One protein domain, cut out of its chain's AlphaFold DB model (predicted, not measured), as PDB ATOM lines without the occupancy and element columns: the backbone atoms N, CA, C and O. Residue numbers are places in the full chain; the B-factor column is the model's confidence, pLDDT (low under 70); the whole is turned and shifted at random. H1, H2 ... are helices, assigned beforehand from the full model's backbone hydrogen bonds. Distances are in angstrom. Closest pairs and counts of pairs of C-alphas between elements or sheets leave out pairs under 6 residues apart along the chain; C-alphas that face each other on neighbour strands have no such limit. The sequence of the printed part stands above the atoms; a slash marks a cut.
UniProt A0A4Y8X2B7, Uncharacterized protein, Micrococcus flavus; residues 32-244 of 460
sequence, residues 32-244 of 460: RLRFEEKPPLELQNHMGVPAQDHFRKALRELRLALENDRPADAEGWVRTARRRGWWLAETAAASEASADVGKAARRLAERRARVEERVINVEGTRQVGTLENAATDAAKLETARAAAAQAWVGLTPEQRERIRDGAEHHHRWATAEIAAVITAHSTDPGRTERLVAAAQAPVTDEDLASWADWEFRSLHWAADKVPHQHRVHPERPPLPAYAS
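This is residues 32 to 244 of the 460 residues of an uncharacterized protein of Micrococcus flavus (UniProt A0A4Y8X2B7). A loose-ended bundle of long helices is gathered round H3, which runs through the middle with H2, H4 and H6 packed on it and H7 folded back on the far part of H6. H4 and H5 form a helical hairpin, with H5 on the side away from H2 and H3; H8 runs at a steep tilt to both and packs on them near its end, with residues 215 to 222 on H4 and residues 219 to 223 on H5, and short H1 packs on residues 88 to 96 of H3, about perpendicular to it. The printed part has 213 residues with eight named helices, H1 to H8 in order, and no named strand; the class is all helix. The whole is compact, with a radius of gyration of the C-alphas of 17.0 A and spans of 49 by 42 by 29 A.

H1, residues 41 to 47, touches residues 88 to 96 of the hub H3, residues 71 to 97; Met 47 and Ala 92 have the closest C-alphas, 4.6 A apart, and the lines are about perpendicular at 75 degrees. H2, residues 49 to 67, and H3 form a hairpin at a shallow tilt of 19 degrees, closest at the C-alphas of Ala 65 and Ala 74, 5.1 A. H3 and H4, residues 99 to 121, form another at 20 degrees, closest at the C-alphas of Ser 95 and Gly 102, 3.6 A. H4 and H5, residues 131 to 153, form a third at 24 degrees, closest at the C-alphas of Ala 104 and Ala 148, 4.9 A. H6, residues 157 to 185, touches H3 opposite ways at a tilt of 36 degrees, only just steep, closest at the C-alphas of Ala 89 and Ala 167, 4.6 A. H6 and H7, residues 189 to 200, form a hairpin at 15 degrees, closest at the C-alphas of Ala 179 and Val 196, 5.1 A. H2, H3, H4, H6 and H7 make a bundle, helices side by side. H8, residues 205 to 223, touches H5 at a steep tilt of 43 degrees, closest at the C-alphas of Ala 135 and Ala 223, 4.3 A. H5 and H7 are apart. Every O i to N i+4 pair is within hydrogen-bond range in H1, H2, H3, H4, H5, H7 and H8; in H6 it is 23 of 25.

H1 begins at C-alpha 41 (155.420, 55.497, 60.210). From first to last C-alpha H3 measures 38.9 A, H5 33.0 A and H6, the longest with 29 residues, 42.2 A. H8 ends at C-alpha 223 (190.303, 65.263, 67.223).

The C-alphas of Gly 154 and Thr 187, the two farthest apart, are 49.3 A from each other. The printed part has no cut and no long link; residues 224 to 244 hold no named element. Mean pLDDT of the printed part is 82.8, and residues 32 to 45, 121 to 132, 229 and 241 to 244 are under 70.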
ATOM      1  N   ARG A  32     152.908  75.805  54.714       36.84
ATOM      2  CA  ARG A  32     151.717  75.181  54.084       36.84
ATOM      3  C   ARG A  32     152.006  73.874  53.311       36.84
ATOM      4  O   ARG A  32     151.384  73.640  52.275       36.84
ATOM      5  N   LEU A  33     152.942  73.039  53.748       42.44
ATOM      6  CA  LEU A  33     153.148  71.724  53.129       42.44
ATOM      7  C   LEU A  33     152.122  70.720  53.677       42.44
ATOM      8  O   LEU A  33     151.794  70.731  54.864       42.44
ATOM      9  N   ARG A  34     151.555  69.889  52.795       41.69
ATOM     10  CA  ARG A  34     150.499  68.928  53.147       41.69
ATOM     11  C   ARG A  34     151.082  67.674  53.799       41.69
ATOM     12  O   ARG A  34     152.150  67.200  53.446       41.69
ATOM     13  N   PHE A  35     150.307  67.097  54.716       38.22
ATOM     14  CA  PHE A  35     150.613  65.884  55.488       38.22
ATOM     15  C   PHE A  35     150.763  64.606  54.629       38.22
ATOM     16  O   PHE A  35     151.262  63.595  55.113       38.22
ATOM     17  N   GLU A  36     150.335  64.645  53.365       39.81
ATOM     18  CA  GLU A  36     150.198  63.490  52.461       39.81
ATOM     19  C   GLU A  36     151.530  63.006  51.841       39.81
ATOM     20  O   GLU A  36     151.544  61.983  51.165       39.81
ATOM     21  N   GLU A  37     152.653  63.679  52.115       48.41
ATOM     22  CA  GLU A  37     153.989  63.367  51.559       48.41
ATOM     23  C   GLU A  37     154.972  62.787  52.598       48.41
ATOM     24  O   GLU A  37     156.173  62.666  52.358       48.41
ATOM     25  N   LYS A  38     154.477  62.409  53.782       48.88
ATOM     26  CA  LYS A  38     155.323  61.867  54.851       48.88
ATOM     27  C   LYS A  38     155.759  60.430  54.560       48.88
ATOM     28  O   LYS A  38     154.953  59.634  54.071       48.88
ATOM     29  N   PRO A  39     156.986  60.043  54.955       52.75
ATOM     30  CA  PRO A  39     157.383  58.650  54.887       52.75
ATOM     31  C   PRO A  39     156.475  57.833  55.827       52.75
ATOM     32  O   PRO A  39     156.081  58.359  56.879       52.75
ATOM     33  N   PRO A  40     156.136  56.574  55.489       59.75
ATOM     34  CA  PRO A  40     155.342  55.702  56.353       59.75
ATOM     35  C   PRO A  40     155.881  55.686  57.790       59.75
ATOM     36  O   PRO A  40     157.086  55.815  58.003       59.75
ATOM     37  N   LEU A  41     155.014  55.506  58.793       52.66
ATOM     38  CA  LEU A  41     155.420  55.497  60.210       52.66
ATOM     39  C   LEU A  41     156.558  54.488  60.481       52.66
ATOM     40  O   LEU A  41     157.467  54.754  61.265       52.66
ATOM     41  N   GLU A  42     156.535  53.348  59.790       58.34
ATOM     42  CA  GLU A  42     157.596  52.336  59.826       58.34
ATOM     43  C   GLU A  42     158.931  52.898  59.327       58.34
ATOM     44  O   GLU A  42     159.943  52.799  60.020       58.34
ATOM     45  N   LEU A  43     158.921  53.598  58.192       62.41
ATOM     46  CA  LEU A  43     160.095  54.262  57.636       62.41
ATOM     47  C   LEU A  43     160.627  55.361  58.575       62.41
ATOM     48  O   LEU A  43     161.835  55.462  58.794       62.41
ATOM     49  N   GLN A  44     159.745  56.122  59.231       62.84
ATOM     50  CA  GLN A  44     160.145  57.096  60.257       62.84
ATOM     51  C   GLN A  44     160.847  56.422  61.450       62.84
ATOM     52  O   GLN A  44     161.872  56.914  61.934       62.84
ATOM     53  N   ASN A  45     160.350  55.271  61.903       69.56
ATOM     54  CA  ASN A  45     160.978  54.502  62.978       69.56
ATOM     55  C   ASN A  45     162.349  53.932  62.565       69.56
ATOM     56  O   ASN A  45     163.287  53.911  63.376       69.56
ATOM     57  N   HIS A  46     162.486  53.505  61.307       73.69
ATOM     58  CA  HIS A  46     163.740  53.007  60.738       73.69
ATOM     59  C   HIS A  46     164.803  54.106  60.615       73.69
ATOM     60  O   HIS A  46     165.958  53.897  60.986       73.69
ATOM     61  N   MET A  47     164.399  55.306  60.205       73.88
ATOM     62  CA  MET A  47     165.263  56.483  60.103       73.88
ATOM     63  C   MET A  47     165.881  56.904  61.449       73.88
ATOM     64  O   MET A  47     167.072  57.222  61.520       73.88
ATOM     65  N   GLY A  48     165.087  56.864  62.525       72.56
ATOM     66  CA  GLY A  48     165.483  57.274  63.875       72.56
ATOM     67  C   GLY A  48     165.426  58.791  64.116       72.56
ATOM     68  O   GLY A  48     165.764  59.594  63.248       72.56
ATOM     69  N   VAL A  49     165.026  59.186  65.333       71.50
ATOM     70  CA  VAL A  49     164.783  60.594  65.717       71.50
ATOM     71  C   VAL A  49     165.997  61.511  65.486       71.50
ATOM     72  O   VAL A  49     165.827  62.540  64.834       71.50
ATOM     73  N   PRO A  50     167.233  61.157  65.901       72.62
ATOM     74  CA  PRO A  50     168.359  62.082  65.755       72.62
ATOM     75  C   PRO A  50     168.694  62.404  64.294       72.62
ATOM     76  O   PRO A  50     168.948  63.556  63.953       72.62
ATOM     77  N   ALA A  51     168.669  61.402  63.407       72.94
ATOM     78  CA  ALA A  51     168.961  61.607  61.989       72.94
ATOM     79  C   ALA A  51     167.915  62.527  61.332       72.94
ATOM     80  O   ALA A  51     168.278  63.437  60.581       72.94
ATOM     81  N   GLN A  52     166.635  62.351  61.681       78.00
ATOM     82  CA  GLN A  52     165.561  63.237  61.230       78.00
ATOM     83  C   GLN A  52     165.770  64.674  61.714       78.00
ATOM     84  O   GLN A  52     165.646  65.607  60.923       78.00
ATOM     85  N   ASP A  53     166.125  64.872  62.985       78.44
ATOM     86  CA  ASP A  53     166.341  66.208  63.548       78.44
ATOM     87  C   ASP A  53     167.487  66.943  62.847       78.44
ATOM     88  O   ASP A  53     167.390  68.136  62.548       78.44
ATOM     89  N   HIS A  54     168.562  66.231  62.510       82.31
ATOM     90  CA  HIS A  54     169.692  66.811  61.790       82.31
ATOM     91  C   HIS A  54     169.364  67.153  60.335       82.31
ATOM     92  O   HIS A  54     169.797  68.204  59.846       82.31
ATOM     93  N   PHE A  55     168.585  66.316  59.646       87.06
ATOM     94  CA  PHE A  55     168.075  66.631  58.313       87.06
ATOM     95  C   PHE A  55     167.136  67.848  58.352       87.06
ATOM     96  O   PHE A  55     167.371  68.833  57.651       87.06
ATOM     97  N   ARG A  56     166.166  67.862  59.275       83.31
ATOM     98  CA  ARG A  56     165.250  68.996  59.500       83.31
ATOM     99  C   ARG A  56     165.986  70.284  59.848       83.31
ATOM    100  O   ARG A  56     165.601  71.355  59.384       83.31
ATOM    101  N   LYS A  57     167.072  70.206  60.624       82.12
ATOM    102  CA  LYS A  57     167.928  71.366  60.896       82.12
ATOM    103  C   LYS A  57     168.502  71.938  59.597       82.12
ATOM    104  O   LYS A  57     168.463  73.149  59.431       82.12
ATOM    105  N   ALA A  58     168.985  71.108  58.669       88.12
ATOM    106  CA  ALA A  58     169.486  71.592  57.379       88.12
ATOM    107  C   ALA A  58     168.376  72.227  56.523       88.12
ATOM    108  O   ALA A  58     168.598  73.293  55.957       88.12
ATOM    109  N   LEU A  59     167.172  71.640  56.495       85.81
ATOM    110  CA  LEU A  59     166.014  72.228  55.804       85.81
ATOM    111  C   LEU A  59     165.616  73.589  56.389       85.81
ATOM    112  O   LEU A  59     165.357  74.537  55.652       85.81
ATOM    113  N   ARG A  60     165.624  73.719  57.720       83.75
ATOM    114  CA  ARG A  60     165.372  74.997  58.400       83.75
ATOM    115  C   ARG A  60     166.404  76.051  58.006       83.75
ATOM    116  O   ARG A  60     166.042  77.198  57.767       83.75
ATOM    117  N   GLU A  61     167.678  75.683  57.965       84.81
ATOM    118  CA  GLU A  61     168.749  76.609  57.594       84.81
ATOM    119  C   GLU A  61     168.690  77.004  56.112       84.81
ATOM    120  O   GLU A  61     168.885  78.177  55.789       84.81
ATOM    121  N   LEU A  62     168.317  76.071  55.226       90.50
ATOM    122  CA  LEU A  62     168.014  76.348  53.821       90.50
ATOM    123  C   LEU A  62     166.868  77.356  53.687       90.50
ATOM    124  O   LEU A  62     167.025  78.369  53.007       90.50
ATOM    125  N   ARG A  63     165.750  77.132  54.387       88.81
ATOM    126  CA  ARG A  63     164.615  78.066  54.428       88.81
ATOM    127  C   ARG A  63     165.067  79.464  54.843       88.81
ATOM    128  O   ARG A  63     164.797  80.434  54.145       88.81
ATOM    129  N   LEU A  64     165.821  79.562  55.938       81.38
ATOM    130  CA  LEU A  64     166.342  80.837  56.435       81.38
ATOM    131  C   LEU A  64     167.368  81.470  55.483       81.38
ATOM    132  O   LEU A  64     167.570  82.682  55.525       81.38
ATOM    133  N   ALA A  65     168.079  80.699  54.664       86.31
ATOM    134  CA  ALA A  65     168.947  81.254  53.629       86.31
ATOM    135  C   ALA A  65     168.126  81.856  52.479       86.31
ATOM    136  O   ALA A  65     168.432  82.961  52.038       86.31
ATOM    137  N   LEU A  66     167.056  81.177  52.058       86.81
ATOM    138  CA  LEU A  66     166.145  81.642  51.009       86.81
ATOM    139  C   LEU A  66     165.352  82.887  51.436       86.81
ATOM    140  O   LEU A  66     165.366  83.882  50.719       86.81
ATOM    141  N   GLU A  67     164.750  82.873  52.629       84.81
ATOM    142  CA  GLU A  67     163.952  83.990  53.171       84.81
ATOM    143  C   GLU A  67     164.764  85.283  53.345       84.81
ATOM    144  O   GLU A  67     164.212  86.377  53.269       84.81
ATOM    145  N   ASN A  68     166.076  85.164  53.572       84.25
ATOM    146  CA  ASN A  68     166.982  86.301  53.764       84.25
ATOM    147  C   ASN A  68     167.821  86.619  52.513       84.25
ATOM    148  O   ASN A  68     168.836  87.299  52.631       84.25
ATOM    149  N   ASP A  69     167.444  86.087  51.344       86.25
ATOM    150  CA  ASP A  69     168.127  86.284  50.057       86.25
ATOM    151  C   ASP A  69     169.652  86.045  50.112       86.25
ATOM    152  O   ASP A  69     170.463  86.836  49.633       86.25
ATOM    153  N   ARG A  70     170.064  84.922  50.719       86.44
ATOM    154  CA  ARG A  70     171.469  84.486  50.811       86.44
ATOM    155  C   ARG A  70     171.739  83.330  49.836       86.44
ATOM    156  O   ARG A  70     171.737  82.173  50.262       86.44
ATOM    157  N   PRO A  71     171.978  83.595  48.537       88.44
ATOM    158  CA  PRO A  71     172.066  82.550  47.513       88.44
ATOM    159  C   PRO A  71     173.214  81.557  47.745       88.44
ATOM    160  O   PRO A  71     172.995  80.353  47.660       88.44
ATOM    161  N   ALA A  72     174.405  82.036  48.117       87.56
ATOM    162  CA  ALA A  72     175.556  81.168  48.384       87.56
ATOM    163  C   ALA A  72     175.325  80.242  49.594       87.56
ATOM    164  O   ALA A  72     175.675  79.059  49.562       87.56
ATOM    165  N   ASP A  73     174.677  80.755  50.648       89.69
ATOM    166  CA  ASP A  73     174.298  79.944  51.806       89.69
ATOM    167  C   ASP A  73     173.227  78.917  51.413       89.69
ATOM    168  O   ASP A  73     173.304  77.767  51.835       89.69
ATOM    169  N   ALA A  74     172.248  79.293  50.583       93.12
ATOM    170  CA  ALA A  74     171.210  78.371  50.124       93.12
ATOM    171  C   ALA A  74     171.815  77.188  49.347       93.12
ATOM    172  O   ALA A  74     171.498  76.041  49.648       93.12
ATOM    173  N   GLU A  75     172.753  77.435  48.429       93.88
ATOM    174  CA  GLU A  75     173.466  76.372  47.706       93.88
ATOM    175  C   GLU A  75     174.244  75.440  48.649       93.88
ATOM    176  O   GLU A  75     174.185  74.213  48.519       93.88
ATOM    177  N   GLY A  76     174.956  76.001  49.632       92.31
ATOM    178  CA  GLY A  76     175.675  75.203  50.628       92.31
ATOM    179  C   GLY A  76     174.744  74.384  51.528       92.31
ATOM    180  O   GLY A  76     175.057  73.239  51.876       92.31
ATOM    181  N   TRP A  77     173.574  74.927  51.872       93.75
ATOM    182  CA  TRP A  77     172.565  74.205  52.642       93.75
ATOM    183  C   TRP A  77     171.839  73.136  51.824       93.75
ATOM    184  O   TRP A  77     171.518  72.100  52.399       93.75
ATOM    185  N   VAL A  78     171.679  73.295  50.502       96.38
ATOM    186  CA  VAL A  78     171.215  72.209  49.616       96.38
ATOM    187  C   VAL A  78     172.199  71.039  49.638       96.38
ATOM    188  O   VAL A  78     171.782  69.912  49.898       96.38
ATOM    189  N   ARG A  79     173.508  71.285  49.461       94.81
ATOM    190  CA  ARG A  79     174.531  70.219  49.552       94.81
ATOM    191  C   ARG A  79     174.498  69.506  50.906       94.81
ATOM    192  O   ARG A  79     174.473  68.279  50.974       94.81
ATOM    193  N   THR A  80     174.411  70.282  51.986       93.25
ATOM    194  CA  THR A  80     174.330  69.745  53.353       93.25
ATOM    195  C   THR A  80     173.065  68.911  53.567       93.25
ATOM    196  O   THR A  80     173.127  67.837  54.165       93.25
ATOM    197  N   ALA A  81     171.914  69.383  53.080       93.44
ATOM    198  CA  ALA A  81     170.651  68.667  53.191       93.44
ATOM    199  C   ALA A  81     170.666  67.367  52.375       93.44
ATOM    200  O   ALA A  81     170.219  66.349  52.897       93.44
ATOM    201  N   ARG A  82     171.253  67.359  51.166       95.38
ATOM    202  CA  ARG A  82     171.452  66.132  50.371       95.38
ATOM    203  C   ARG A  82     172.282  65.107  51.140       95.38
ATOM    204  O   ARG A  82     171.810  63.999  51.372       95.38
ATOM    205  N   ARG A  83     173.455  65.491  51.651       94.31
ATOM    206  CA  ARG A  83     174.317  64.585  52.432       94.31
ATOM    207  C   ARG A  83     173.618  64.024  53.675       94.31
ATOM    208  O   ARG A  83     173.652  62.822  53.922       94.31
ATOM    209  N   ARG A  84     172.956  64.873  54.468       92.12
ATOM    210  CA  ARG A  84     172.232  64.417  55.671       92.12
ATOM    211  C   ARG A  84     171.009  63.565  55.326       92.12
ATOM    212  O   ARG A  84     170.718  62.613  56.044       92.12
ATOM    213  N   GLY A  85     170.324  63.887  54.231       92.50
ATOM    214  CA  GLY A  85     169.236  63.086  53.679       92.50
ATOM    215  C   GLY A  85     169.717  61.719  53.196       92.50
ATOM    216  O   GLY A  85     168.987  60.742  53.319       92.50
ATOM    217  N   TRP A  86     170.954  61.618  52.705       94.00
ATOM    218  CA  TRP A  86     171.572  60.336  52.378       94.00
ATOM    219  C   TRP A  86     171.860  59.505  53.626       94.00
ATOM    220  O   TRP A  86     171.459  58.350  53.685       94.00
ATOM    221  N   TRP A  87     172.459  60.085  54.672       91.88
ATOM    222  CA  TRP A  87     172.669  59.360  55.937       91.88
ATOM    223  C   TRP A  87     171.360  58.823  56.519       91.88
ATOM    224  O   TRP A  87     171.319  57.701  57.010       91.88
ATOM    225  N   LEU A  88     170.289  59.615  56.449       90.19
ATOM    226  CA  LEU A  88     168.945  59.217  56.864       90.19
ATOM    227  C   LEU A  88     168.388  58.054  56.025       90.19
ATOM    228  O   LEU A  88     167.732  57.159  56.551       90.19
ATOM    229  N   ALA A  89     168.653  58.060  54.722       91.19
ATOM    230  CA  ALA A  89     168.254  56.990  53.824       91.19
ATOM    231  C   ALA A  89     169.062  55.701  54.067       91.19
ATOM    232  O   ALA A  89     168.489  54.611  54.095       91.19
ATOM    233  N   GLU A  90     170.366  55.822  54.343       92.25
ATOM    234  CA  GLU A  90     171.220  54.707  54.770       92.25
ATOM    235  C   GLU A  90     170.706  54.076  56.068       92.25
ATOM    236  O   GLU A  90     170.672  52.851  56.178       92.25
ATOM    237  N   THR A  91     170.285  54.877  57.060       91.31
ATOM    238  CA  THR A  91     169.758  54.323  58.318       91.31
ATOM    239  C   THR A  91     168.445  53.578  58.118       91.31
ATOM    240  O   THR A  91     168.255  52.526  58.739       91.31
ATOM    241  N   ALA A  92     167.571  54.087  57.247       89.31
ATOM    242  CA  ALA A  92     166.331  53.425  56.874       89.31
ATOM    243  C   ALA A  92     166.597  52.063  56.217       89.31
ATOM    244  O   ALA A  92     166.203  51.033  56.763       89.31
ATOM    245  N   ALA A  93     167.363  52.054  55.124       92.38
ATOM    246  CA  ALA A  93     167.668  50.845  54.365       92.38
ATOM    247  C   ALA A  93     168.420  49.798  55.203       92.38
ATOM    248  O   ALA A  93     168.115  48.605  55.165       92.38
ATOM    249  N   ALA A  94     169.375  50.238  56.028       91.88
ATOM    250  CA  ALA A  94     170.088  49.361  56.951       91.88
ATOM    251  C   ALA A  94     169.151  48.710  57.979       91.88
ATOM    252  O   ALA A  94     169.324  47.539  58.311       91.88
ATOM    253  N   SER A  95     168.169  49.462  58.485       90.69
ATOM    254  CA  SER A  95     167.208  48.969  59.477       90.69
ATOM    255  C   SER A  95     166.179  48.009  58.891       90.69
ATOM    256  O   SER A  95     165.734  47.116  59.607       90.69
ATOM    257  N   GLU A  96     165.830  48.170  57.616       89.94
ATOM    258  CA  GLU A  96     164.995  47.221  56.873       89.94
ATOM    259  C   GLU A  96     165.743  45.908  56.608       89.94
ATOM    260  O   GLU A  96     165.166  44.825  56.704       89.94
ATOM    261  N   ALA A  97     167.046  45.985  56.318       88.69
ATOM    262  CA  ALA A  97     167.861  44.809  56.032       88.69
ATOM    263  C   ALA A  97     168.225  43.997  57.287       88.69
ATOM    264  O   ALA A  97     168.266  42.767  57.237       88.69
ATOM    265  N   SER A  98     168.545  44.664  58.400       89.62
ATOM    266  CA  SER A  98     168.925  44.005  59.653       89.62
ATOM    267  C   SER A  98     168.783  44.937  60.855       89.62
ATOM    268  O   SER A  98     169.262  46.070  60.849       89.62
ATOM    269  N   ALA A  99     168.207  44.429  61.947       88.31
ATOM    270  CA  ALA A  99     168.071  45.186  63.191       88.31
ATOM    271  C   ALA A  99     169.430  45.641  63.761       88.31
ATOM    272  O   ALA A  99     169.552  46.775  64.239       88.31
ATOM    273  N   ASP A 100     170.457  44.789  63.680       89.06
ATOM    274  CA  ASP A 100     171.798  45.090  64.189       89.06
ATOM    275  C   ASP A 100     172.515  46.123  63.317       89.06
ATOM    276  O   ASP A 100     173.079  47.093  63.837       89.06
ATOM    277  N   VAL A 101     172.422  45.977  61.992       90.94
ATOM    278  CA  VAL A 101     173.009  46.929  61.038       90.94
ATOM    279  C   VAL A 101     172.298  48.276  61.140       90.94
ATOM    280  O   VAL A 101     172.959  49.304  61.254       90.94
ATOM    281  N   GLY A 102     170.967  48.290  61.228       89.69
ATOM    282  CA  GLY A 102     170.177  49.499  61.452       89.69
ATOM    283  C   GLY A 102     170.482  50.198  62.776       89.69
ATOM    284  O   GLY A 102     170.558  51.426  62.849       89.69
ATOM    285  N   LYS A 103     170.709  49.447  63.862       90.94
ATOM    286  CA  LYS A 103     171.149  50.018  65.146       90.94
ATOM    287  C   LYS A 103     172.536  50.654  65.032       90.94
ATOM    288  O   LYS A 103     172.743  51.743  65.574       90.94
ATOM    289  N   ALA A 104     173.469  50.003  64.339       90.75
ATOM    290  CA  ALA A 104     174.805  50.544  64.113       90.75
ATOM    291  C   ALA A 104     174.773  51.787  63.205       90.75
ATOM    292  O   ALA A 104     175.373  52.804  63.553       90.75
ATOM    293  N   ALA A 105     173.995  51.754  62.119       89.94
ATOM    294  CA  ALA A 105     173.807  52.869  61.193       89.94
ATOM    295  C   ALA A 105     173.180  54.093  61.879       89.94
ATOM    296  O   ALA A 105     173.683  55.204  61.729       89.94
ATOM    297  N   ARG A 106     172.149  53.904  62.717       88.88
ATOM    298  CA  ARG A 106     171.543  54.998  63.504       88.88
ATOM    299  C   ARG A 106     172.537  55.661  64.450       88.88
ATOM    300  O   ARG A 106     172.608  56.887  64.507       88.88
ATOM    301  N   ARG A 107     173.340  54.861  65.161       90.19
ATOM    302  CA  ARG A 107     174.413  55.384  66.022       90.19
ATOM    303  C   ARG A 107     175.455  56.141  65.205       90.19
ATOM    304  O   ARG A 107     175.877  57.211  65.630       90.19
ATOM    305  N   LEU A 108     175.855  55.614  64.049       90.44
ATOM    306  CA  LEU A 108     176.817  56.268  63.168       90.44
ATOM    307  C   LEU A 108     176.288  57.620  62.665       90.44
ATOM    308  O   LEU A 108     176.977  58.623  62.813       90.44
ATOM    309  N   ALA A 109     175.052  57.672  62.160       87.94
ATOM    310  CA  ALA A 109     174.423  58.904  61.684       87.94
ATOM    311  C   ALA A 109     174.303  59.972  62.784       87.94
ATOM    312  O   ALA A 109     174.642  61.134  62.552       87.94
ATOM    313  N   GLU A 110     173.899  59.589  64.003       87.06
ATOM    314  CA  GLU A 110     173.873  60.508  65.151       87.06
ATOM    315  C   GLU A 110     175.272  61.075  65.439       87.06
ATOM    316  O   GLU A 110     175.439  62.278  65.651       87.06
ATOM    317  N   ARG A 111     176.306  60.223  65.444       90.69
ATOM    318  CA  ARG A 111     177.678  60.659  65.738       90.69
ATOM    319  C   ARG A 111     178.259  61.539  64.634       90.69
ATOM    320  O   ARG A 111     178.870  62.551  64.974       90.69
ATOM    321  N   ARG A 112     178.015  61.216  63.358       89.88
ATOM    322  CA  ARG A 112     178.384  62.052  62.200       89.88
ATOM    323  C   ARG A 112     177.849  63.465  62.378       89.88
ATOM    324  O   ARG A 112     178.596  64.435  62.308       89.88
ATOM    325  N   ALA A 113     176.562  63.574  62.687       83.56
ATOM    326  CA  ALA A 113     175.905  64.860  62.802       83.56
ATOM    327  C   ALA A 113     176.314  65.654  64.055       83.56
ATOM    328  O   ALA A 113     176.464  66.873  63.968       83.56
ATOM    329  N   ARG A 114     176.574  64.991  65.193       85.12
ATOM    330  CA  ARG A 114     177.153  65.649  66.380       85.12
ATOM    331  C   ARG A 114     178.549  66.198  66.101       85.12
ATOM    332  O   ARG A 114     178.813  67.349  66.438       85.12
ATOM    333  N   VAL A 115     179.430  65.408  65.481       87.44
ATOM    334  CA  VAL A 115     180.778  65.868  65.112       87.44
ATOM    335  C   VAL A 115     180.681  67.036  64.138       87.44
ATOM    336  O   VAL A 115     181.269  68.080  64.397       87.44
ATOM    337  N   GLU A 116     179.870  66.917  63.087       85.75
ATOM    338  CA  GLU A 116     179.618  68.006  62.141       85.75
ATOM    339  C   GLU A 116     179.146  69.288  62.857       85.75
ATOM    340  O   GLU A 116     179.721  70.358  62.658       85.75
ATOM    341  N   GLU A 117     178.155  69.191  63.746       80.00
ATOM    342  CA  GLU A 117     177.629  70.330  64.502       80.00
ATOM    343  C   GLU A 117     178.695  70.997  65.375       80.00
ATOM    344  O   GLU A 117     178.830  72.221  65.354       80.00
ATOM    345  N   ARG A 118     179.484  70.211  66.115       79.00
ATOM    346  CA  ARG A 118     180.577  70.742  66.936       79.00
ATOM    347  C   ARG A 118     181.612  71.414  66.049       79.00
ATOM    348  O   ARG A 118     181.956  72.567  66.258       79.00
ATOM    349  N   VAL A 119     182.071  70.741  65.009       76.81
ATOM    350  CA  VAL A 119     183.169  71.222  64.171       76.81
ATOM    351  C   VAL A 119     182.797  72.478  63.373       76.81
ATOM    352  O   VAL A 119     183.667  73.303  63.085       76.81
ATOM    353  N   ILE A 120     181.516  72.697  63.082       72.94
ATOM    354  CA  ILE A 120     181.034  73.948  62.478       72.94
ATOM    355  C   ILE A 120     180.859  75.050  63.534       72.94
ATOM    356  O   ILE A 120     181.258  76.188  63.280       72.94
ATOM    357  N   ASN A 121     180.319  74.722  64.716       61.62
ATOM    358  CA  ASN A 121     179.952  75.698  65.753       61.62
ATOM    359  C   ASN A 121     181.096  76.092  66.709       61.62
ATOM    360  O   ASN A 121     180.964  77.070  67.442       61.62
ATOM    361  N   VAL A 122     182.204  75.344  66.740       52.78
ATOM    362  CA  VAL A 122     183.204  75.422  67.825       52.78
ATOM    363  C   VAL A 122     183.961  76.756  67.918       52.78
ATOM    364  O   VAL A 122     184.445  77.068  68.995       52.78
ATOM    365  N   GLU A 123     184.032  77.596  66.881       46.38
ATOM    366  CA  GLU A 123     184.697  78.909  67.007       46.38
ATOM    367  C   GLU A 123     183.967  79.988  66.198       46.38
ATOM    368  O   GLU A 123     183.861  79.912  64.974       46.38
ATOM    369  N   GLY A 124     183.439  80.991  66.911       44.09
ATOM    370  CA  GLY A 124     182.681  82.124  66.363       44.09
ATOM    371  C   GLY A 124     181.192  82.142  66.732       44.09
ATOM    372  O   GLY A 124     180.567  83.197  66.649       44.09
ATOM    373  N   THR A 125     180.629  81.026  67.205       43.34
ATOM    374  CA  THR A 125     179.266  80.962  67.757       43.34
ATOM    375  C   THR A 125     179.317  80.471  69.197       43.34
ATOM    376  O   THR A 125     179.769  79.362  69.454       43.34
ATOM    377  N   ARG A 126     178.862  81.287  70.150       41.72
ATOM    378  CA  ARG A 126     178.933  81.046  71.604       41.72
ATOM    379  C   ARG A 126     178.022  79.913  72.132       41.72
ATOM    380  O   ARG A 126     177.666  79.891  73.304       41.72
ATOM    381  N   GLN A 127     177.665  78.921  71.308       38.78
ATOM    382  CA  GLN A 127     176.904  77.739  71.736       38.78
ATOM    383  C   GLN A 127     177.715  76.438  71.609       38.78
ATOM    384  O   GLN A 127     177.878  75.881  70.531       38.78
ATOM    385  N   VAL A 128     178.132  75.966  72.789       37.66
ATOM    386  CA  VAL A 128     178.456  74.600  73.239       37.66
ATOM    387  C   VAL A 128     179.390  73.770  72.355       37.66
ATOM    388  O   VAL A 128     179.044  73.267  71.287       37.66
ATOM    389  N   GLY A 129     180.545  73.480  72.941       46.97
ATOM    390  CA  GLY A 129     181.551  72.562  72.445       46.97
ATOM    391  C   GLY A 129     182.910  73.187  72.679       46.97
ATOM    392  O   GLY A 129     183.408  73.885  71.808       46.97
ATOM    393  N   THR A 130     183.519  72.973  73.847       56.72
ATOM    394  CA  THR A 130     184.970  73.162  73.929       56.72
ATOM    395  C   THR A 130     185.606  72.286  72.846       56.72
ATOM    396  O   THR A 130     185.042  71.255  72.460       56.72
ATOM    397  N   LEU A 131     186.787  72.654  72.348       63.44
ATOM    398  CA  LEU A 131     187.561  71.779  71.457       63.44
ATOM    399  C   LEU A 131     187.715  70.356  72.048       63.44
ATOM    400  O   LEU A 131     187.829  69.370  71.332       63.44
ATOM    401  N   GLU A 132     187.649  70.241  73.371       69.38
ATOM    402  CA  GLU A 132     187.602  68.994  74.132       69.38
ATOM    403  C   GLU A 132     186.303  68.181  73.959       69.38
ATOM    404  O   GLU A 132     186.362  66.962  73.783       69.38
ATOM    405  N   ASN A 133     185.134  68.824  73.909       76.44
ATOM    406  CA  ASN A 133     183.881  68.149  73.554       76.44
ATOM    407  C   ASN A 133     183.895  67.664  72.101       76.44
ATOM    408  O   ASN A 133     183.383  66.582  71.821       76.44
ATOM    409  N   ALA A 134     184.497  68.436  71.188       78.44
ATOM    410  CA  ALA A 134     184.662  68.017  69.798       78.44
ATOM    411  C   ALA A 134     185.545  66.758  69.711       78.44
ATOM    412  O   ALA A 134     185.134  65.773  69.106       78.44
ATOM    413  N   ALA A 135     186.688  66.743  70.403       82.94
ATOM    414  CA  ALA A 135     187.569  65.577  70.475       82.94
ATOM    415  C   ALA A 135     186.877  64.350  71.103       82.94
ATOM    416  O   ALA A 135     187.016  63.227  70.616       82.94
ATOM    417  N   THR A 136     186.063  64.560  72.142       87.00
ATOM    418  CA  THR A 136     185.262  63.493  72.762       87.00
ATOM    419  C   THR A 136     184.238  62.912  71.785       87.00
ATOM    420  O   THR A 136     184.066  61.693  71.708       87.00
ATOM    421  N   ASP A 137     183.538  63.762  71.031       86.25
ATOM    422  CA  ASP A 137     182.574  63.316  70.024       86.25
ATOM    423  C   ASP A 137     183.277  62.634  68.834       86.25
ATOM    424  O   ASP A 137     182.737  61.662  68.303       86.25
ATOM    425  N   ALA A 138     184.507  63.038  68.490       88.19
ATOM    426  CA  ALA A 138     185.342  62.366  67.490       88.19
ATOM    427  C   ALA A 138     185.676  60.923  67.896       88.19
ATOM    428  O   ALA A 138     185.433  59.996  67.127       88.19
ATOM    429  N   ALA A 139     186.130  60.704  69.135       88.94
ATOM    430  CA  ALA A 139     186.407  59.360  69.652       88.94
ATOM    431  C   ALA A 139     185.153  58.461  69.647       88.94
ATOM    432  O   ALA A 139     185.210  57.270  69.325       88.94
ATOM    433  N   LYS A 140     183.984  59.038  69.958       91.50
ATOM    434  CA  LYS A 140     182.698  58.328  69.888       91.50
ATOM    435  C   LYS A 140     182.287  58.015  68.449       91.50
ATOM    436  O   LYS A 140     181.674  56.971  68.227       91.50
ATOM    437  N   LEU A 141     182.588  58.897  67.494       90.69
ATOM    438  CA  LEU A 141     182.335  58.654  66.075       90.69
ATOM    439  C   LEU A 141     183.238  57.538  65.540       90.69
ATOM    440  O   LEU A 141     182.712  56.612  64.936       90.69
ATOM    441  N   GLU A 142     184.535  57.537  65.847       91.12
ATOM    442  CA  GLU A 142     185.437  56.424  65.506       91.12
ATOM    443  C   GLU A 142     184.939  55.083  66.068       91.12
ATOM    444  O   GLU A 142     184.835  54.087  65.353       91.12
ATOM    445  N   THR A 143     184.500  55.073  67.330       92.31
ATOM    446  CA  THR A 143     183.890  53.883  67.946       92.31
ATOM    447  C   THR A 143     182.627  53.435  67.195       92.31
ATOM    448  O   THR A 143     182.422  52.242  66.964       92.31
ATOM    449  N   ALA A 144     181.766  54.376  66.788       90.06
ATOM    450  CA  ALA A 144     180.565  54.062  66.017       90.06
ATOM    451  C   ALA A 144     180.893  53.565  64.599       90.06
ATOM    452  O   ALA A 144     180.219  52.655  64.120       90.06
ATOM    453  N   ARG A 145     181.939  54.102  63.956       91.75
ATOM    454  CA  ARG A 145     182.442  53.636  62.654       91.75
ATOM    455  C   ARG A 145     182.953  52.208  62.743       91.75
ATOM    456  O   ARG A 145     182.565  51.393  61.914       91.75
ATOM    457  N   ALA A 146     183.749  51.887  63.760       90.94
ATOM    458  CA  ALA A 146     184.232  50.529  63.988       90.94
ATOM    459  C   ALA A 146     183.072  49.545  64.223       90.94
ATOM    460  O   ALA A 146     183.027  48.483  63.605       90.94
ATOM    461  N   ALA A 147     182.090  49.925  65.048       89.56
ATOM    462  CA  ALA A 147     180.908  49.103  65.301       89.56
ATOM    463  C   ALA A 147     180.046  48.903  64.042       89.56
ATOM    464  O   ALA A 147     179.571  47.796  63.791       89.56
ATOM    465  N   ALA A 148     179.862  49.954  63.236       88.50
ATOM    466  CA  ALA A 148     179.192  49.844  61.948       88.50
ATOM    467  C   ALA A 148     179.975  48.910  61.023       88.50
ATOM    468  O   ALA A 148     179.408  47.926  60.563       88.50
ATOM    469  N   ALA A 149     181.272  49.145  60.813       89.94
ATOM    470  CA  ALA A 149     182.116  48.298  59.975       89.94
ATOM    471  C   ALA A 149     182.025  46.819  60.381       89.94
ATOM    472  O   ALA A 149     181.830  45.963  59.524       89.94
ATOM    473  N   GLN A 150     182.059  46.518  61.683       91.56
ATOM    474  CA  GLN A 150     181.886  45.158  62.191       91.56
ATOM    475  C   GLN A 150     180.504  44.571  61.863       91.56
ATOM    476  O   GLN A 150     180.423  43.421  61.435       91.56
ATOM    477  N   ALA A 151     179.426  45.347  62.011       89.06
ATOM    478  CA  ALA A 151     178.083  44.918  61.613       89.06
ATOM    479  C   ALA A 151     177.978  44.674  60.093       89.06
ATOM    480  O   ALA A 151     177.282  43.758  59.660       89.06
ATOM    481  N   TRP A 152     178.715  45.445  59.287       88.38
ATOM    482  CA  TRP A 152     178.777  45.308  57.828       88.38
ATOM    483  C   TRP A 152     179.569  44.076  57.356       88.38
ATOM    484  O   TRP A 152     179.256  43.537  56.293       88.38
ATOM    485  N   VAL A 153     180.555  43.587  58.124       89.81
ATOM    486  CA  VAL A 153     181.328  42.372  57.773       89.81
ATOM    487  C   VAL A 153     180.421  41.147  57.635       89.81
ATOM    488  O   VAL A 153     180.656  40.315  56.763       89.81
ATOM    489  N   GLY A 154     179.365  41.057  58.450       84.00
ATOM    490  CA  GLY A 154     178.413  39.944  58.424       84.00
ATOM    491  C   GLY A 154     177.457  39.933  57.226       84.00
ATOM    492  O   GLY A 154     176.697  38.979  57.085       84.00
ATOM    493  N   LEU A 155     177.475  40.967  56.376       89.94
ATOM    494  CA  LEU A 155     176.578  41.080  55.226       89.94
ATOM    495  C   LEU A 155     177.188  40.497  53.951       89.94
ATOM    496  O   LEU A 155     178.338  40.805  53.614       89.94
ATOM    497  N   THR A 156     176.381  39.740  53.201       92.00
ATOM    498  CA  THR A 156     176.721  39.274  51.848       92.00
ATOM    499  C   THR A 156     176.754  40.441  50.851       92.00
ATOM    500  O   THR A 156     176.135  41.479  51.112       92.00
ATOM    501  N   PRO A 157     177.441  40.314  49.701       91.88
ATOM    502  CA  PRO A 157     177.431  41.343  48.658       91.88
ATOM    503  C   PRO A 157     176.015  41.777  48.247       91.88
ATOM    504  O   PRO A 157     175.737  42.970  48.190       91.88
ATOM    505  N   GLU A 158     175.090  40.828  48.101       90.94
ATOM    506  CA  GLU A 158     173.696  41.075  47.705       90.94
ATOM    507  C   GLU A 158     172.906  41.807  48.799       90.94
ATOM    508  O   GLU A 158     171.976  42.561  48.522       90.94
ATOM    509  N   GLN A 159     173.233  41.589  50.078       90.69
ATOM    510  CA  GLN A 159     172.654  42.377  51.169       90.69
ATOM    511  C   GLN A 159     173.153  43.821  51.139       90.69
ATOM    512  O   GLN A 159     172.369  44.734  51.376       90.69
ATOM    513  N   ARG A 160     174.438  44.037  50.841       90.06
ATOM    514  CA  ARG A 160     175.015  45.387  50.750       90.06
ATOM    515  C   ARG A 160     174.445  46.159  49.565       90.06
ATOM    516  O   ARG A 160     174.120  47.330  49.723       90.06
ATOM    517  N   GLU A 161     174.281  45.493  48.426       90.06
ATOM    518  CA  GLU A 161     173.631  46.054  47.238       90.06
ATOM    519  C   GLU A 161     172.175  46.431  47.532       90.06
ATOM    520  O   GLU A 161     171.799  47.580  47.343       90.06
ATOM    521  N   ARG A 162     171.396  45.545  48.171       90.50
ATOM    522  CA  ARG A 162     170.026  45.876  48.607       90.50
ATOM    523  C   ARG A 162     169.952  47.074  49.552       90.50
ATOM    524  O   ARG A 162     169.013  47.858  49.458       90.50
ATOM    525  N   ILE A 163     170.907  47.220  50.475       91.19
ATOM    526  CA  ILE A 163     170.957  48.395  51.359       91.19
ATOM    527  C   ILE A 163     171.266  49.660  50.550       91.19
ATOM    528  O   ILE A 163     170.673  50.700  50.821       91.19
ATOM    529  N   ARG A 164     172.156  49.585  49.555       89.44
ATOM    530  CA  ARG A 164     172.455  50.712  48.661       89.44
ATOM    531  C   ARG A 164     171.225  51.113  47.844       89.44
ATOM    532  O   ARG A 164     170.837  52.276  47.892       89.44
ATOM    533  N   ASP A 165     170.564  50.157  47.198       89.31
ATOM    534  CA  ASP A 165     169.347  50.400  46.413       89.31
ATOM    535  C   ASP A 165     168.215  50.961  47.287       89.31
ATOM    536  O   ASP A 165     167.502  51.893  46.903       89.31
ATOM    537  N   GLY A 166     168.071  50.423  48.503       89.50
ATOM    538  CA  GLY A 166     167.138  50.930  49.504       89.50
ATOM    539  C   GLY A 166     167.461  52.366  49.918       89.50
ATOM    540  O   GLY A 166     166.559  53.194  50.018       89.50
ATOM    541  N   ALA A 167     168.741  52.701  50.107       91.38
ATOM    542  CA  ALA A 167     169.154  54.063  50.427       91.38
ATOM    543  C   ALA A 167     168.840  55.020  49.266       91.38
ATOM    544  O   ALA A 167     168.294  56.094  49.494       91.38
ATOM    545  N   GLU A 168     169.072  54.630  48.014       89.44
ATOM    546  CA  GLU A 168     168.674  55.440  46.858       89.44
ATOM    547  C   GLU A 168     167.157  55.645  46.786       89.44
ATOM    548  O   GLU A 168     166.686  56.750  46.499       89.44
ATOM    549  N   HIS A 169     166.372  54.605  47.080       86.88
ATOM    550  CA  HIS A 169     164.918  54.702  47.160       86.88
ATOM    551  C   HIS A 169     164.473  55.710  48.228       86.88
ATOM    552  O   HIS A 169     163.741  56.653  47.919       86.88
ATOM    553  N   HIS A 170     164.966  55.562  49.460       87.06
ATOM    554  CA  HIS A 170     164.617  56.434  50.585       87.06
ATOM    555  C   HIS A 170     165.157  57.857  50.420       87.06
ATOM    556  O   HIS A 170     164.544  58.816  50.892       87.06
ATOM    557  N   HIS A 171     166.266  58.033  49.701       91.25
ATOM    558  CA  HIS A 171     166.830  59.350  49.432       91.25
ATOM    559  C   HIS A 171     165.914  60.208  48.554       91.25
ATOM    560  O   HIS A 171     165.880  61.427  48.725       91.25
ATOM    561  N   ARG A 172     165.100  59.602  47.676       87.25
ATOM    562  CA  ARG A 172     164.131  60.348  46.853       87.25
ATOM    563  C   ARG A 172     163.163  61.160  47.704       87.25
ATOM    564  O   ARG A 172     162.884  62.308  47.362       87.25
ATOM    565  N   TRP A 173     162.715  60.611  48.834       86.62
ATOM    566  CA  TRP A 173     161.898  61.360  49.787       86.62
ATOM    567  C   TRP A 173     162.643  62.604  50.294       86.62
ATOM    568  O   TRP A 173     162.121  63.712  50.208       86.62
ATOM    569  N   ALA A 174     163.904  62.459  50.713       88.31
ATOM    570  CA  ALA A 174     164.702  63.597  51.168       88.31
ATOM    571  C   ALA A 174     164.893  64.653  50.063       88.31
ATOM    572  O   ALA A 174     164.813  65.849  50.338       88.31
ATOM    573  N   THR A 175     165.101  64.244  48.806       91.56
ATOM    574  CA  THR A 175     165.207  65.191  47.680       91.56
ATOM    575  C   THR A 175     163.901  65.940  47.411       91.56
ATOM    576  O   THR A 175     163.943  67.134  47.107       91.56
ATOM    577  N   ALA A 176     162.751  65.279  47.574       86.75
ATOM    578  CA  ALA A 176     161.438  65.902  47.431       86.75
ATOM    579  C   ALA A 176     161.210  66.967  48.514       86.75
ATOM    580  O   ALA A 176     160.828  68.088  48.191       86.75
ATOM    581  N   GLU A 177     161.558  66.670  49.770       84.19
ATOM    582  CA  GLU A 177     161.485  67.628  50.883       84.19
ATOM    583  C   GLU A 177     162.364  68.866  50.644       84.19
ATOM    584  O   GLU A 177     161.938  70.003  50.856       84.19
ATOM    585  N   ILE A 178     163.594  68.669  50.153       92.56
ATOM    586  CA  ILE A 178     164.494  69.781  49.811       92.56
ATOM    587  C   ILE A 178     163.869  70.644  48.702       92.56
ATOM    588  O   ILE A 178     163.822  71.869  48.830       92.56
ATOM    589  N   ALA A 179     163.363  70.020  47.632       92.44
ATOM    590  CA  ALA A 179     162.728  70.719  46.513       92.44
ATOM    591  C   ALA A 179     161.465  71.486  46.939       92.44
ATOM    592  O   ALA A 179     161.243  72.610  46.476       92.44
ATOM    593  N   ALA A 180     160.673  70.923  47.853       86.00
ATOM    594  CA  ALA A 180     159.483  71.555  48.406       86.00
ATOM    595  C   ALA A 180     159.832  72.835  49.183       86.00
ATOM    596  O   ALA A 180     159.237  73.885  48.937       86.00
ATOM    597  N   VAL A 181     160.856  72.790  50.047       84.81
ATOM    598  CA  VAL A 181     161.349  73.979  50.766       84.81
ATOM    599  C   VAL A 181     161.857  75.046  49.794       84.81
ATOM    600  O   VAL A 181     161.545  76.224  49.962       84.81
ATOM    601  N   ILE A 182     162.607  74.657  48.758       92.50
ATOM    602  CA  ILE A 182     163.095  75.603  47.744       92.50
ATOM    603  C   ILE A 182     161.923  76.284  47.032       92.50
ATOM    604  O   ILE A 182     161.882  77.509  46.964       92.50
ATOM    605  N   THR A 183     160.957  75.500  46.554       89.12
ATOM    606  CA  THR A 183     159.798  75.994  45.795       89.12
ATOM    607  C   THR A 183     158.902  76.899  46.641       89.12
ATOM    608  O   THR A 183     158.371  77.885  46.140       89.12
ATOM    609  N   ALA A 184     158.745  76.594  47.931       83.44
ATOM    610  CA  ALA A 184     157.893  77.369  48.825       83.44
ATOM    611  C   ALA A 184     158.507  78.716  49.249       83.44
ATOM    612  O   ALA A 184     157.764  79.651  49.546       83.44
ATOM    613  N   HIS A 185     159.840  78.816  49.307       85.94
ATOM    614  CA  HIS A 185     160.523  79.951  49.942       85.94
ATOM    615  C   HIS A 185     161.449  80.748  49.016       85.94
ATOM    616  O   HIS A 185     161.891  81.832  49.395       85.94
ATOM    617  N   SER A 186     161.757  80.253  47.817       90.06
ATOM    618  CA  SER A 186     162.513  81.018  46.828       90.06
ATOM    619  C   SER A 186     161.587  81.943  46.035       90.06
ATOM    620  O   SER A 186     160.558  81.524  45.516       90.06
ATOM    621  N   THR A 187     161.958  83.217  45.932       88.38
ATOM    622  CA  THR A 187     161.207  84.237  45.181       88.38
ATOM    623  C   THR A 187     161.702  84.414  43.742       88.38
ATOM    624  O   THR A 187     161.044  85.077  42.944       88.38
ATOM    625  N   ASP A 188     162.852  83.826  43.404       93.44
ATOM    626  CA  ASP A 188     163.512  83.923  42.100       93.44
ATOM    627  C   ASP A 188     163.314  82.610  41.315       93.44
ATOM    628  O   ASP A 188     163.878  81.578  41.704       93.44
ATOM    629  N   PRO A 189     162.549  82.615  40.203       93.44
ATOM    630  CA  PRO A 189     162.282  81.412  39.416       93.44
ATOM    631  C   PRO A 189     163.546  80.735  38.871       93.44
ATOM    632  O   PRO A 189     163.652  79.512  38.922       93.44
ATOM    633  N   GLY A 190     164.540  81.506  38.411       95.50
ATOM    634  CA  GLY A 190     165.771  80.939  37.847       95.50
ATOM    635  C   GLY A 190     166.660  80.311  38.921       95.50
ATOM    636  O   GLY A 190     167.324  79.297  38.704       95.50
ATOM    637  N   ARG A 191     166.660  80.879  40.129       94.38
ATOM    638  CA  ARG A 191     167.317  80.263  41.289       94.38
ATOM    639  C   ARG A 191     166.577  79.022  41.771       94.38
ATOM    640  O   ARG A 191     167.238  78.039  42.092       94.38
ATOM    641  N   THR A 192     165.249  79.062  41.789       95.94
ATOM    642  CA  THR A 192     164.396  77.916  42.134       95.94
ATOM    643  C   THR A 192     164.737  76.724  41.247       95.94
ATOM    644  O   THR A 192     165.089  75.669  41.767       95.94
ATOM    645  N   GLU A 193     164.738  76.914  39.925       97.25
ATOM    646  CA  GLU A 193     165.058  75.865  38.952       97.25
ATOM    647  C   GLU A 193     166.448  75.260  39.194       97.25
ATOM    648  O   GLU A 193     166.587  74.043  39.316       97.25
ATOM    649  N   ARG A 194     167.479  76.101  39.362       97.62
ATOM    650  CA  ARG A 194     168.851  75.630  39.618       97.62
ATOM    651  C   ARG A 194     168.988  74.862  40.931       97.62
ATOM    652  O   ARG A 194     169.643  73.823  40.960       97.62
ATOM    653  N   LEU A 195     168.404  75.363  42.019       97.25
ATOM    654  CA  LEU A 195     168.503  74.722  43.332       97.25
ATOM    655  C   LEU A 195     167.707  73.412  43.384       97.25
ATOM    656  O   LEU A 195     168.186  72.448  43.977       97.25
ATOM    657  N   VAL A 196     166.532  73.352  42.749       97.12
ATOM    658  CA  VAL A 196     165.745  72.114  42.625       97.12
ATOM    659  C   VAL A 196     166.503  71.085  41.789       97.12
ATOM    660  O   VAL A 196     166.633  69.943  42.224       97.12
ATOM    661  N   ALA A 197     167.089  71.488  40.657       97.38
ATOM    662  CA  ALA A 197     167.925  70.603  39.845       97.38
ATOM    663  C   ALA A 197     169.127  70.065  40.639       97.38
ATOM    664  O   ALA A 197     169.418  68.872  40.592       97.38
ATOM    665  N   ALA A 198     169.790  70.915  41.430       95.62
ATOM    666  CA  ALA A 198     170.882  70.491  42.305       95.62
ATOM    667  C   ALA A 198     170.414  69.531  43.415       95.62
ATOM    668  O   ALA A 198     171.136  68.595  43.752       95.62
ATOM    669  N   ALA A 199     169.223  69.746  43.979       95.06
ATOM    670  CA  ALA A 199     168.634  68.878  44.998       95.06
ATOM    671  C   ALA A 199     168.269  67.490  44.447       95.06
ATOM    672  O   ALA A 199     168.503  66.490  45.122       95.06
ATOM    673  N   GLN A 200     167.718  67.442  43.233       94.94
ATOM    674  CA  GLN A 200     167.225  66.229  42.572       94.94
ATOM    675  C   GLN A 200     168.287  65.495  41.745       94.94
ATOM    676  O   GLN A 200     168.006  64.422  41.212       94.94
ATOM    677  N   ALA A 201     169.496  66.050  41.628       94.44
ATOM    678  CA  ALA A 201     170.598  65.383  40.953       94.44
ATOM    679  C   ALA A 201     170.845  63.991  41.575       94.44
ATOM    680  O   ALA A 201     170.808  63.860  42.808       94.44
ATOM    681  N   PRO A 202     171.108  62.957  40.753       92.00
ATOM    682  CA  PRO A 202     171.424  61.630  41.265       92.00
ATOM    683  C   PRO A 202     172.666  61.696  42.158       92.00
ATOM    684  O   PRO A 202     173.555  62.521  41.942       92.00
ATOM    685  N   VAL A 203     172.711  60.840  43.178       92.50
ATOM    686  CA  VAL A 203     173.907  60.687  44.011       92.50
ATOM    687  C   VAL A 203     174.914  59.863  43.223       92.50
ATOM    688  O   VAL A 203     174.633  58.736  42.828       92.50
ATOM    689  N   THR A 204     176.072  60.452  42.956       93.12
ATOM    690  CA  THR A 204     177.157  59.818  42.204       93.12
ATOM    691  C   THR A 204     178.188  59.192  43.143       93.12
ATOM    692  O   THR A 204     178.258  59.527  44.325       93.12
ATOM    693  N   ASP A 205     179.049  58.314  42.620       89.38
ATOM    694  CA  ASP A 205     180.188  57.803  43.396       89.38
ATOM    695  C   ASP A 205     181.155  58.932  43.811       89.38
ATOM    696  O   ASP A 205     181.798  58.843  44.858       89.38
ATOM    697  N   GLU A 206     181.226  60.017  43.032       91.94
ATOM    698  CA  GLU A 206     181.996  61.217  43.376       91.94
ATOM    699  C   GLU A 206     181.397  61.947  44.588       91.94
ATOM    700  O   GLU A 206     182.137  62.322  45.498       91.94
ATOM    701  N   ASP A 207     180.066  62.077  44.658       91.62
ATOM    702  CA  ASP A 207     179.384  62.634  45.834       91.62
ATOM    703  C   ASP A 207     179.680  61.792  47.084       91.62
ATOM    704  O   ASP A 207     180.057  62.326  48.129       91.62
ATOM    705  N   LEU A 208     179.572  60.463  46.970       90.75
ATOM    706  CA  LEU A 208     179.852  59.542  48.075       90.75
ATOM    707  C   LEU A 208     181.309  59.644  48.546       90.75
ATOM    708  O   LEU A 208     181.569  59.674  49.753       90.75
ATOM    709  N   ALA A 209     182.260  59.745  47.614       89.81
ATOM    710  CA  ALA A 209     183.669  59.951  47.931       89.81
ATOM    711  C   ALA A 209     183.911  61.309  48.613       89.81
ATOM    712  O   ALA A 209     184.614  61.371  49.624       89.81
ATOM    713  N   SER A 210     183.284  62.381  48.116       90.94
ATOM    714  CA  SER A 210     183.342  63.723  48.710       90.94
ATOM    715  C   SER A 210     182.784  63.739  50.139       90.94
ATOM    716  O   SER A 210     183.370  64.334  51.046       90.94
ATOM    717  N   TRP A 211     181.676  63.037  50.388       93.38
ATOM    718  CA  TRP A 211     181.080  62.932  51.722       93.38
ATOM    719  C   TRP A 211     181.922  62.089  52.682       93.38
ATOM    720  O   TRP A 211     181.968  62.394  53.877       93.38
ATOM    721  N   ALA A 212     182.610  61.064  52.180       88.56
ATOM    722  CA  ALA A 212     183.561  60.290  52.966       88.56
ATOM    723  C   ALA A 212     184.815  61.111  53.330       88.56
ATOM    724  O   ALA A 212     185.249  61.059  54.486       88.56
ATOM    725  N   ASP A 213     185.365  61.908  52.399       89.56
ATOM    726  CA  ASP A 213     186.459  62.849  52.707       89.56
ATOM    727  C   ASP A 213     185.994  63.897  53.723       89.56
ATOM    728  O   ASP A 213     186.670  64.133  54.722       89.56
ATOM    729  N   TRP A 214     184.789  64.448  53.556       91.12
ATOM    730  CA  TRP A 214     184.192  65.356  54.535       91.12
ATOM    731  C   TRP A 214     184.140  64.751  55.939       91.12
ATOM    732  O   TRP A 214     184.565  65.392  56.904       91.12
ATOM    733  N   GLU A 215     183.636  63.522  56.064       90.31
ATOM    734  CA  GLU A 215     183.561  62.816  57.342       90.31
ATOM    735  C   GLU A 215     184.960  62.684  57.960       90.31
ATOM    736  O   GLU A 215     185.160  63.078  59.112       90.31
ATOM    737  N   PHE A 216     185.945  62.236  57.179       89.31
ATOM    738  CA  PHE A 216     187.340  62.128  57.609       89.31
ATOM    739  C   PHE A 216     187.932  63.474  58.060       89.31
ATOM    740  O   PHE A 216     188.552  63.566  59.122       89.31
ATOM    741  N   ARG A 217     187.707  64.548  57.299       89.94
ATOM    742  CA  ARG A 217     188.187  65.895  57.636       89.94
ATOM    743  C   ARG A 217     187.524  66.433  58.892       89.94
ATOM    744  O   ARG A 217     188.212  66.990  59.742       89.94
ATOM    745  N   SER A 218     186.216  66.238  59.039       89.12
ATOM    746  CA  SER A 218     185.477  66.663  60.229       89.12
ATOM    747  C   SER A 218     185.984  65.955  61.489       89.12
ATOM    748  O   SER A 218     186.180  66.603  62.518       89.12
ATOM    749  N   LEU A 219     186.295  64.661  61.381       89.06
ATOM    750  CA  LEU A 219     186.918  63.857  62.430       89.06
ATOM    751  C   LEU A 219     188.294  64.391  62.818       89.06
ATOM    752  O   LEU A 219     188.519  64.673  63.992       89.06
ATOM    753  N   HIS A 220     189.182  64.598  61.842       86.69
ATOM    754  CA  HIS A 220     190.500  65.192  62.074       86.69
ATOM    755  C   HIS A 220     190.375  66.559  62.757       86.69
ATOM    756  O   HIS A 220     191.033  66.840  63.753       86.69
ATOM    757  N   TRP A 221     189.501  67.438  62.261       86.94
ATOM    758  CA  TRP A 221     189.314  68.765  62.853       86.94
ATOM    759  C   TRP A 221     188.820  68.715  64.296       86.94
ATOM    760  O   TRP A 221     189.219  69.555  65.103       86.94
ATOM    761  N   ALA A 222     187.958  67.751  64.612       85.38
ATOM    762  CA  ALA A 222     187.456  67.531  65.956       85.38
ATOM    763  C   ALA A 222     188.539  66.966  66.890       85.38
ATOM    764  O   ALA A 222     188.715  67.485  67.991       85.38
ATOM    765  N   ALA A 223     189.268  65.940  66.446       84.31
ATOM    766  CA  ALA A 223     190.303  65.263  67.223       84.31
ATOM    767  C   ALA A 223     191.504  66.177  67.502       84.31
ATOM    768  O   ALA A 223     191.895  66.352  68.656       84.31
ATOM    769  N   ASP A 224     192.012  66.839  66.462       81.94
ATOM    770  CA  ASP A 224     193.204  67.690  66.536       81.94
ATOM    771  C   ASP A 224     192.879  69.133  66.911       81.94
ATOM    772  O   ASP A 224     193.756  69.999  66.909       81.94
ATOM    773  N   LYS A 225     191.610  69.414  67.233       79.31
ATOM    774  CA  LYS A 225     191.168  70.729  67.698       79.31
ATOM    775  C   LYS A 225     191.553  71.845  66.712       79.31
ATOM    776  O   LYS A 225     191.866  72.963  67.116       79.31
ATOM    777  N   VAL A 226     191.530  71.541  65.412       73.88
ATOM    778  CA  VAL A 226     191.975  72.450  64.343       73.88
ATOM    779  C   VAL A 226     191.169  73.743  64.420       73.88
ATOM    780  O   VAL A 226     189.954  73.630  64.417       73.88
ATOM    781  N   PRO A 227     191.745  74.952  64.455       70.12
ATOM    782  CA  PRO A 227     190.956  76.184  64.558       70.12
ATOM    783  C   PRO A 227     190.048  76.425  63.340       70.12
ATOM    784  O   PRO A 227     190.388  76.056  62.216       70.12
ATOM    785  N   HIS A 228     188.908  77.089  63.528       73.38
ATOM    786  CA  HIS A 228     187.856  77.275  62.518       73.38
ATOM    787  C   HIS A 228     188.335  77.911  61.215       73.38
ATOM    788  O   HIS A 228     187.901  77.503  60.138       73.38
ATOM    789  N   GLN A 229     189.244  78.881  61.299       68.38
ATOM    790  CA  GLN A 229     189.836  79.541  60.131       68.38
ATOM    791  C   GLN A 229     190.669  78.595  59.246       68.38
ATOM    792  O   GLN A 229     190.895  78.891  58.078       68.38
ATOM    793  N   HIS A 230     191.087  77.443  59.779       72.31
ATOM    794  CA  HIS A 230     191.836  76.410  59.057       72.31
ATOM    795  C   HIS A 230     190.953  75.230  58.617       72.31
ATOM    796  O   HIS A 230     191.405  74.360  57.872       72.31
ATOM    797  N   ARG A 231     189.683  75.190  59.043       78.25
ATOM    798  CA  ARG A 231     188.721  74.144  58.673       78.25
ATOM    799  C   ARG A 231     188.061  74.485  57.350       78.25
ATOM    800  O   ARG A 231     187.066  75.215  57.308       78.25
ATOM    801  N   VAL A 232     188.593  73.964  56.256       76.50
ATOM    802  CA  VAL A 232     188.055  74.272  54.933       76.50
ATOM    803  C   VAL A 232     187.853  73.012  54.108       76.50
ATOM    804  O   VAL A 232     188.778  72.223  53.937       76.50
ATOM    805  N   HIS A 233     186.638  72.851  53.588       84.50
ATOM    806  CA  HIS A 233     186.230  71.732  52.744       84.50
ATOM    807  C   HIS A 233     184.983  72.127  51.925       84.50
ATOM    808  O   HIS A 233     184.149  72.854  52.468       84.50
ATOM    809  N   PRO A 234     184.814  71.672  50.669       82.50
ATOM    810  CA  PRO A 234     183.653  72.024  49.832       82.50
ATOM    811  C   PRO A 234     182.294  71.606  50.420       82.50
ATOM    812  O   PRO A 234     181.312  72.340  50.329       82.50
ATOM    813  N   GLU A 235     182.261  70.449  51.084       86.94
ATOM    814  CA  GLU A 235     181.079  69.912  51.782       86.94
ATOM    815  C   GLU A 235     180.775  70.586  53.124       86.94
ATOM    816  O   GLU A 235     179.784  70.246  53.783       86.94
ATOM    817  N   ARG A 236     181.625  71.525  53.556       85.25
ATOM    818  CA  ARG A 236     181.427  72.230  54.815       85.25
ATOM    819  C   ARG A 236     180.119  73.024  54.747       85.25
ATOM    820  O   ARG A 236     179.988  73.877  53.869       85.25
ATOM    821  N   PRO A 237     179.176  72.805  55.678       86.25
ATOM    822  CA  PRO A 237     177.953  73.590  55.707       86.25
ATOM    823  C   PRO A 237     178.250  75.077  55.926       86.25
ATOM    824  O   PRO A 237     179.185  75.407  56.672       86.25
ATOM    825  N   PRO A 238     177.440  75.976  55.339       85.31
ATOM    826  CA  PRO A 238     177.486  77.388  55.678       85.31
ATOM    827  C   PRO A 238     177.254  77.600  57.174       85.31
ATOM    828  O   PRO A 238     176.736  76.738  57.889       85.31
ATOM    829  N   LEU A 239     177.598  78.789  57.665       80.69
ATOM    830  CA  LEU A 239     177.289  79.131  59.045       80.69
ATOM    831  C   LEU A 239     175.765  79.165  59.273       80.69
ATOM    832  O   LEU A 239     175.044  79.800  58.488       80.69
ATOM    833  N   PRO A 240     175.269  78.544  60.363       76.69
ATOM    834  CA  PRO A 240     173.840  78.507  60.675       76.69
ATOM    835  C   PRO A 240     173.285  79.919  60.830       76.69
ATOM    836  O   PRO A 240     174.028  80.836  61.161       76.69
ATOM    837  N   ALA A 241     171.995  80.132  60.588       68.12
ATOM    838  CA  ALA A 241     171.317  81.427  60.540       68.12
ATOM    839  C   ALA A 241     171.575  82.274  61.791       68.12
ATOM    840  O   ALA A 241     171.791  83.478  61.687       68.12
ATOM    841  N   TYR A 242     171.646  81.628  62.955       65.25
ATOM    842  CA  TYR A 242     171.928  82.270  64.238       65.25
ATOM    843  C   TYR A 242     173.398  82.674  64.445       65.25
ATOM    844  O   TYR A 242     173.703  83.294  65.466       65.25
ATOM    845  N   ALA A 243     174.308  82.327  63.530       65.94
ATOM    846  CA  ALA A 243     175.695  82.767  63.583       65.94
ATOM    847  C   ALA A 243     175.790  84.287  63.414       65.94
ATOM    848  O   ALA A 243     175.133  84.865  62.543       65.94
ATOM    849  N   SER A 244     176.632  84.914  64.237       61.16
ATOM    850  CA  SER A 244     176.813  86.364  64.241       61.16
ATOM    851  C   SER A 244     177.366  86.870  62.908       61.16
ATOM    852  O   SER A 244     178.093  86.167  62.198       61.16
TER     853      SER A 244